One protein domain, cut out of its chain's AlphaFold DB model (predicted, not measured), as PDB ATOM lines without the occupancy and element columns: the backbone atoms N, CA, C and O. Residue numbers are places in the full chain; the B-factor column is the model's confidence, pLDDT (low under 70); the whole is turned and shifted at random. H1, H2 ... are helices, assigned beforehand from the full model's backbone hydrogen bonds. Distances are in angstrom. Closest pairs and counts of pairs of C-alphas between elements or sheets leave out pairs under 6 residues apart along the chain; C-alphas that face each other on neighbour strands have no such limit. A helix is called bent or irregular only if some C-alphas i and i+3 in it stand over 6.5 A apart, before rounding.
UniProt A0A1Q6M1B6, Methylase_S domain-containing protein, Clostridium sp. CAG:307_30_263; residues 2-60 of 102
ATOM      1  N   PRO A   2     463.947 234.246 473.791       38.28
ATOM      2  CA  PRO A   2     464.641 233.713 472.627       38.28
ATOM      3  C   PRO A   2     465.169 232.313 472.965       38.28
ATOM      4  O   PRO A   2     465.927 232.137 473.920       38.28
ATOM      5  N   ALA A   3     464.739 231.306 472.208       41.91
ATOM      6  CA  ALA A   3     465.319 229.975 472.274       41.91
ATOM      7  C   ALA A   3     466.781 230.076 471.817       41.91
ATOM      8  O   ALA A   3     467.052 230.448 470.678       41.91
ATOM      9  N   LYS A   4     467.737 229.783 472.706       45.19
ATOM     10  CA  LYS A   4     469.157 229.668 472.348       45.19
ATOM     11  C   LYS A   4     469.327 228.468 471.412       45.19
ATOM     12  O   LYS A   4     469.552 227.347 471.862       45.19
ATOM     13  N   THR A   5     469.208 228.691 470.108       39.88
ATOM     14  CA  THR A   5     469.579 227.714 469.083       39.88
ATOM     15  C   THR A   5     471.100 227.616 469.035       39.88
ATOM     16  O   THR A   5     471.791 228.433 468.430       39.88
ATOM     17  N   ASN A   6     471.607 226.616 469.745       56.31
ATOM     18  CA  ASN A   6     472.950 226.068 469.660       56.31
ATOM     19  C   ASN A   6     473.329 225.782 468.181       56.31
ATOM     20  O   ASN A   6     472.783 224.867 467.568       56.31
ATOM     21  N   GLN A   7     474.272 226.547 467.618       55.19
ATOM     22  CA  GLN A   7     474.880 226.319 466.295       55.19
ATOM     23  C   GLN A   7     476.026 225.279 466.345       55.19
ATOM     24  O   GLN A   7     477.121 225.529 465.844       55.19
ATOM     25  N   ALA A   8     475.841 224.114 466.969       66.94
ATOM     26  CA  ALA A   8     476.906 223.104 467.079       66.94
ATOM     27  C   ALA A   8     476.925 222.146 465.883       66.94
ATOM     28  O   ALA A   8     476.565 220.974 466.003       66.94
ATOM     29  N   LEU A   9     477.412 222.624 464.736       73.69
ATOM     30  CA  LEU A   9     477.867 221.753 463.652       73.69
ATOM     31  C   LEU A   9     479.365 221.958 463.425       73.69
ATOM     32  O   LEU A   9     479.800 223.023 462.995       73.69
ATOM     33  N   ALA A  10     480.158 220.920 463.685       78.12
ATOM     34  CA  ALA A  10     481.567 220.877 463.315       78.12
ATOM     35  C   ALA A  10     481.747 219.961 462.098       78.12
ATOM     36  O   ALA A  10     481.249 218.835 462.082       78.12
ATOM     37  N   ILE A  11     482.482 220.431 461.089       85.31
ATOM     38  CA  ILE A  11     482.825 219.639 459.904       85.31
ATOM     39  C   ILE A  11     484.266 219.156 460.046       85.31
ATOM     40  O   ILE A  11     485.197 219.956 460.092       85.31
ATOM     41  N   ILE A  12     484.455 217.836 460.076       86.19
ATOM     42  CA  ILE A  12     485.779 217.208 460.088       86.19
ATOM     43  C   ILE A  12     486.094 216.736 458.669       86.19
ATOM     44  O   ILE A  12     485.467 215.804 458.161       86.19
ATOM     45  N   ARG A  13     487.073 217.373 458.019       90.69
ATOM     46  CA  ARG A  13     487.553 216.980 456.688       90.69
ATOM     47  C   ARG A  13     488.804 216.116 456.821       90.69
ATOM     48  O   ARG A  13     489.835 216.575 457.303       90.69
ATOM     49  N   LEU A  14     488.712 214.862 456.386       90.69
ATOM     50  CA  LEU A  14     489.831 213.920 456.412       90.69
ATOM     51  C   LEU A  14     490.633 213.993 455.110       90.69
ATOM     52  O   LEU A  14     490.053 214.113 454.035       90.69
ATOM     53  N   LYS A  15     491.961 213.849 455.204       90.94
ATOM     54  CA  LYS A  15     492.847 213.760 454.027       90.94
ATOM     55  C   LYS A  15     492.649 212.462 453.236       90.94
ATOM     56  O   LYS A  15     492.833 212.451 452.028       90.94
ATOM     57  N   LYS A  16     492.294 211.371 453.922       92.50
ATOM     58  CA  LYS A  16     492.064 210.052 453.325       92.50
ATOM     59  C   LYS A  16     490.607 209.643 453.490       92.50
ATOM     60  O   LYS A  16     490.111 209.529 454.612       92.50
ATOM     61  N   GLN A  17     489.936 209.390 452.372       91.75
ATOM     62  CA  GLN A  17     488.511 209.065 452.356       91.75
ATOM     63  C   GLN A  17     488.201 207.684 452.952       91.75
ATOM     64  O   GLN A  17     487.144 207.490 453.550       91.75
ATOM     65  N   GLU A  18     489.138 206.738 452.866       91.94
ATOM     66  CA  GLU A  18     488.998 205.400 453.457       91.94
ATOM     67  C   GLU A  18     488.777 205.419 454.981       91.94
ATOM     68  O   GLU A  18     488.147 204.511 455.522       91.94
ATOM     69  N   TYR A  19     489.207 206.479 455.675       94.50
ATOM     70  CA  TYR A  19     489.078 206.593 457.131       94.50
ATOM     71  C   TYR A  19     487.745 207.192 457.582       94.50
ATOM     72  O   TYR A  19     487.452 207.164 458.773       94.50
ATOM     73  N   VAL A  20     486.907 207.693 456.668       93.69
ATOM     74  CA  VAL A  20     485.653 208.388 457.021       93.69
ATOM     75  C   VAL A  20     484.752 207.526 457.900       93.69
ATOM     76  O   VAL A  20     484.306 207.982 458.951       93.69
ATOM     77  N   ASN A  21     484.522 206.264 457.521       94.88
ATOM     78  CA  ASN A  21     483.664 205.382 458.313       94.88
ATOM     79  C   ASN A  21     484.324 205.028 459.655       94.88
ATOM     80  O   ASN A  21     483.640 204.991 460.671       94.88
ATOM     81  N   TYR A  22     485.646 204.822 459.680       95.44
ATOM     82  CA  TYR A  22     486.368 204.510 460.915       95.44
ATOM     83  C   TYR A  22     486.260 205.658 461.918       95.44
ATOM     84  O   TYR A  22     485.833 205.446 463.049       95.44
ATOM     85  N   ILE A  23     486.556 206.884 461.481       93.75
ATOM     86  CA  ILE A  23     486.429 208.086 462.311       93.75
ATOM     87  C   ILE A  23     484.976 208.291 462.747       93.75
ATOM     88  O   ILE A  23     484.729 208.599 463.910       93.75
ATOM     89  N   SER A  24     484.007 208.063 461.855       93.00
ATOM     90  CA  SER A  24     482.583 208.156 462.192       93.00
ATOM     91  C   SER A  24     482.190 207.196 463.322       93.00
ATOM     92  O   SER A  24     481.577 207.630 464.299       93.00
ATOM     93  N   TYR A  25     482.582 205.918 463.246       94.19
ATOM     94  CA  TYR A  25     482.322 204.952 464.320       94.19
ATOM     95  C   TYR A  25     483.116 205.264 465.592       94.19
ATOM     96  O   TYR A  25     482.577 205.148 466.693       94.19
ATOM     97  N   TYR A  26     484.368 205.711 465.466       92.44
ATOM     98  CA  TYR A  26     485.210 206.078 466.604       92.44
ATOM     99  C   TYR A  26     484.602 207.229 467.413       92.44
ATOM    100  O   TYR A  26     484.496 207.138 468.636       92.44
ATOM    101  N   LEU A  27     484.122 208.280 466.741       89.31
ATOM    102  CA  LEU A  27     483.452 209.414 467.388       89.31
ATOM    103  C   LEU A  27     482.115 209.022 468.037       89.31
ATOM    104  O   LEU A  27     481.696 209.636 469.014       89.31
ATOM    105  N   GLN A  28     481.464 207.969 467.539       89.38
ATOM    106  CA  GLN A  28     480.245 207.403 468.128       89.38
ATOM    107  C   GLN A  28     480.516 206.370 469.232       89.38
ATOM    108  O   GLN A  28     479.566 205.882 469.862       89.38
ATOM    109  N   SER A  29     481.781 206.020 469.475       90.62
ATOM    110  CA  SER A  29     482.164 205.029 470.477       90.62
ATOM    111  C   SER A  29     481.789 205.478 471.889       90.62
ATOM    112  O   SER A  29     481.664 206.668 472.193       90.62
ATOM    113  N   LYS A  30     481.641 204.503 472.790       88.94
ATOM    114  CA  LYS A  30     481.343 204.766 474.203       88.94
ATOM    115  C   LYS A  30     482.421 205.630 474.862       88.94
ATOM    116  O   LYS A  30     482.089 206.466 475.688       88.94
ATOM    117  N   ILE A  31     483.684 205.471 474.461       86.12
ATOM    118  CA  ILE A  31     484.813 206.244 474.991       86.12
ATOM    119  C   ILE A  31     484.611 207.734 474.701       86.12
ATOM    120  O   ILE A  31     484.623 208.548 475.622       86.12
ATOM    121  N   ILE A  32     484.343 208.086 473.439       85.88
ATOM    122  CA  ILE A  32     484.128 209.483 473.045       85.88
ATOM    123  C   ILE A  32     482.836 210.034 473.649       85.88
ATOM    124  O   ILE A  32     482.842 211.133 474.203       85.88
ATOM    125  N   LYS A  33     481.747 209.257 473.646       84.38
ATOM    126  CA  LYS A  33     480.495 209.650 474.313       84.38
ATOM    127  C   LYS A  33     480.700 209.931 475.803       84.38
ATOM    128  O   LYS A  33     480.177 210.920 476.307       84.38
ATOM    129  N   ASN A  34     481.474 209.104 476.500       83.94
ATOM    130  CA  ASN A  34     481.779 209.289 477.917       83.94
ATOM    131  C   ASN A  34     482.673 210.507 478.153       83.94
ATOM    132  O   ASN A  34     482.422 211.249 479.091       83.94
ATOM    133  N   MET A  35     483.663 210.757 477.295       80.00
ATOM    134  CA  MET A  35     484.504 211.955 477.377       80.00
ATOM    135  C   MET A  35     483.678 213.241 477.210       80.00
ATOM    136  O   MET A  35     483.865 214.202 477.952       80.00
ATOM    137  N   ILE A  36     482.722 213.247 476.277       76.00
ATOM    138  CA  ILE A  36     481.800 214.375 476.081       76.00
ATOM    139  C   ILE A  36     480.880 214.527 477.302       76.00
ATOM    140  O   ILE A  36     480.746 215.620 477.852       76.00
ATOM    141  N   ASN A  37     480.281 213.426 477.762       75.38
ATOM    142  CA  ASN A  37     479.308 213.428 478.855       75.38
ATOM    143  C   ASN A  37     479.917 213.644 480.248       75.38
ATOM    144  O   ASN A  37     479.232 214.170 481.115       75.38
ATOM    145  N   GLY A  38     481.175 213.266 480.474       67.12
ATOM    146  CA  GLY A  38     481.892 213.478 481.735       67.12
ATOM    147  C   GLY A  38     482.276 214.940 481.973       67.12
ATOM    148  O   GLY A  38     482.629 215.307 483.084       67.12
ATOM    149  N   SER A  39     482.159 215.793 480.949       58.59
ATOM    150  CA  SER A  39     482.364 217.244 481.054       58.59
ATOM    151  C   SER A  39     481.092 218.030 481.418       58.59
ATOM    152  O   SER A  39     481.060 219.252 481.270       58.59
ATOM    153  N   LYS A  40     480.032 217.337 481.864       53.56
ATOM    154  CA  LYS A  40     478.755 217.935 482.274       53.56
ATOM    155  C   LYS A  40     478.868 218.593 483.652       53.56
ATOM    156  O   LYS A  40     478.940 217.909 484.667       53.56
ATOM    157  N   SER A  41     478.802 219.920 483.683       52.59
ATOM    158  CA  SER A  41     478.330 220.662 484.855       52.59
ATOM    159  C   SER A  41     476.805 220.522 484.921       52.59
ATOM    160  O   SER A  41     476.148 220.593 483.886       52.59
ATOM    161  N   ILE A  42     476.266 220.295 486.121       50.34
ATOM    162  CA  ILE A  42     474.902 219.807 486.420       50.34
ATOM    163  C   ILE A  42     473.762 220.588 485.725       50.34
ATOM    164  O   ILE A  42     472.709 220.007 485.491       50.34
ATOM    165  N   ASP A  43     473.998 221.830 485.290       52.88
ATOM    166  CA  ASP A  43     472.984 222.716 484.694       52.88
ATOM    167  C   ASP A  43     473.304 223.242 483.277       52.88
ATOM    168  O   ASP A  43     472.589 224.088 482.738       52.88
ATOM    169  N   ALA A  44     474.373 222.762 482.627       54.94
ATOM    170  CA  ALA A  44     474.767 223.239 481.298       54.94
ATOM    171  C   ALA A  44     474.695 222.126 480.245       54.94
ATOM    172  O   ALA A  44     475.295 221.059 480.404       54.94
ATOM    173  N   GLN A  45     474.030 222.392 479.110       56.38
ATOM    174  CA  GLN A  45     474.238 221.575 477.911       56.38
ATOM    175  C   GLN A  45     475.744 221.554 477.608       56.38
ATOM    176  O   GLN A  45     476.349 222.628 477.527       56.38
ATOM    177  N   PRO A  46     476.370 220.373 477.456       58.38
ATOM    178  CA  PRO A  46     477.800 220.281 477.212       58.38
ATOM    179  C   PRO A  46     478.124 220.979 475.892       58.38
ATOM    180  O   PRO A  46     477.850 220.460 474.812       58.38
ATOM    181  N   ASN A  47     478.691 222.182 475.978       61.50
ATOM    182  CA  ASN A  47     479.129 222.914 474.803       61.50
ATOM    183  C   ASN A  47     480.458 222.303 474.338       61.50
ATOM    184  O   ASN A  47     481.506 222.463 474.982       61.50
ATOM    185  N   LEU A  48     480.401 221.521 473.260       69.44
ATOM    186  CA  LEU A  48     481.569 220.887 472.665       69.44
ATOM    187  C   LEU A  48     482.284 221.918 471.788       69.44
ATOM    188  O   LEU A  48     481.985 222.063 470.606       69.44
ATOM    189  N   SER A  49     483.205 222.677 472.384       74.69
ATOM    190  CA  SER A  49     483.975 223.670 471.635       74.69
ATOM    191  C   SER A  49     484.836 223.009 470.553       74.69
ATOM    192  O   SER A  49     485.314 221.883 470.721       74.69
ATOM    193  N   LEU A  50     485.095 223.730 469.459       71.88
ATOM    194  CA  LEU A  50     485.989 223.265 468.390       71.88
ATOM    195  C   LEU A  50     487.374 222.874 468.927       71.88
ATOM    196  O   LEU A  50     487.932 221.879 468.481       71.88
ATOM    197  N   ALA A  51     487.874 223.586 469.941       75.25
ATOM    198  CA  ALA A  51     489.128 223.263 470.621       75.25
ATOM    199  C   ALA A  51     489.093 221.894 471.329       75.25
ATOM    200  O   ALA A  51     490.074 221.153 471.314       75.25
ATOM    201  N   LYS A  52     487.957 221.514 471.934       75.25
ATOM    202  CA  LYS A  52     487.803 220.174 472.525       75.25
ATOM    203  C   LYS A  52     487.790 219.095 471.445       75.25
ATOM    204  O   LYS A  52     488.412 218.058 471.640       75.25
ATOM    205  N   ILE A  53     487.126 219.350 470.314       79.00
ATOM    206  CA  ILE A  53     487.063 218.419 469.174       79.00
ATOM    207  C   ILE A  53     488.443 218.247 468.527       79.00
ATOM    208  O   ILE A  53     488.841 217.120 468.238       79.00
ATOM    209  N   SER A  54     489.197 219.334 468.335       79.38
ATOM    210  CA  SER A  54     490.537 219.287 467.736       79.38
ATOM    211  C   SER A  54     491.551 218.540 468.602       79.38
ATOM    212  O   SER A  54     492.503 217.974 468.076       79.38
ATOM    213  N   ASN A  55     491.335 218.512 469.919       82.81
ATOM    214  CA  ASN A  55     492.220 217.849 470.875       82.81
ATOM    215  C   ASN A  55     491.888 216.362 471.094       82.81
ATOM    216  O   ASN A  55     492.587 215.685 471.853       82.81
ATOM    217  N   ILE A  56     490.845 215.831 470.443       83.69
ATOM    218  CA  ILE A  56     490.519 214.405 470.521       83.69
ATOM    219  C   ILE A  56     491.639 213.607 469.858       83.69
ATOM    220  O   ILE A  56     491.835 213.658 468.644       83.69
ATOM    221  N   LYS A  57     492.350 212.810 470.657       85.56
ATOM    222  CA  LYS A  57     493.336 211.864 470.139       85.56
ATOM    223  C   LYS A  57     492.612 210.677 469.508       85.56
ATOM    224  O   LYS A  57     491.805 210.002 470.152       85.56
ATOM    225  N   VAL A  58     492.921 210.420 468.241       86.62
ATOM    226  CA  VAL A  58     492.387 209.289 467.485       86.62
ATOM    227  C   VAL A  58     493.536 208.380 467.081       86.62
ATOM    228  O   VAL A  58     494.531 208.841 466.522       86.62
ATOM    229  N   LYS A  59     493.402 207.083 467.367       88.19
ATOM    230  CA  LYS A  59     494.347 206.077 466.883       88.19
ATOM    231  C   LYS A  59     494.209 205.956 465.363       88.19
ATOM    232  O   LYS A  59     493.094 205.876 464.854       88.19
ATOM    233  N   LEU A  60     495.328 205.935 464.640       90.31
ATOM    234  CA  LEU A  60     495.298 205.636 463.209       90.31
ATOM    235  C   LEU A  60     494.872 204.174 463.003       90.31
ATOM    236  O   LEU A  60     495.441 203.293 463.655       90.31
TER     237      LEU A  60
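This is residues 2 to 60 of the 102 residues of the protein "Methylase_S domain-containing protein" of Clostridium sp. CAG:307_30_263 (UniProt A0A1Q6M1B6). This is an open, elongated zigzag of chain: residues 2 to 16, with no named element, run out along the longest axis, H1 and H2 come back the other way with a corner between them, and after a wide loop the short helix H3 and the end of the printed part turn out again. The printed part has 59 residues with three named helices in the order H1, H2, H3 and no named strand; the class is all helix, though the helices hold 24 residues, under half. The whole is loose, with a radius of gyration of the C-alphas of 13.4 A and spans of 41 by 24 by 17 A.

Start at C-alpha 2, at (464.641, 233.713, 472.627), and go along residues 2 to 16 to reach H1. H1, residues 17 to 27, begins at C-alpha 17, at (488.511, 209.065, 452.356), and is 15.9 A from first to last C-alpha. It is irregular: C-alphas 18 and 21 are 7.2 A apart. H2, residues 30 to 37, is 10.0 A long. H3, residues 50 to 54, ends at C-alpha 54, at (490.537, 219.287, 467.736).

Look first at H1 and H2, which are close but not clearly touching; their closest C-alphas, those of Tyr 26 and Ile 32, are 7.4 A apart. Their lines stand at a steep tilt of 62 degrees, and they run the same way. H3 is apart from H1 and from H2. Every O i to N i+4 pair is within hydrogen-bond range in H2 and H3; in H1 it is 5 of 7.

The two C-alphas farthest apart, those of Pro 2 and Leu 60, are 42.6 A apart. The printed part has no cut. The link from H1 to H2 is tight, with 2 residues; that from H2 to H3 is long, with 12. The mean pLDDT of the printed part is 76.4; look for values under 70 at residues 2 to 8 and 38 to 48.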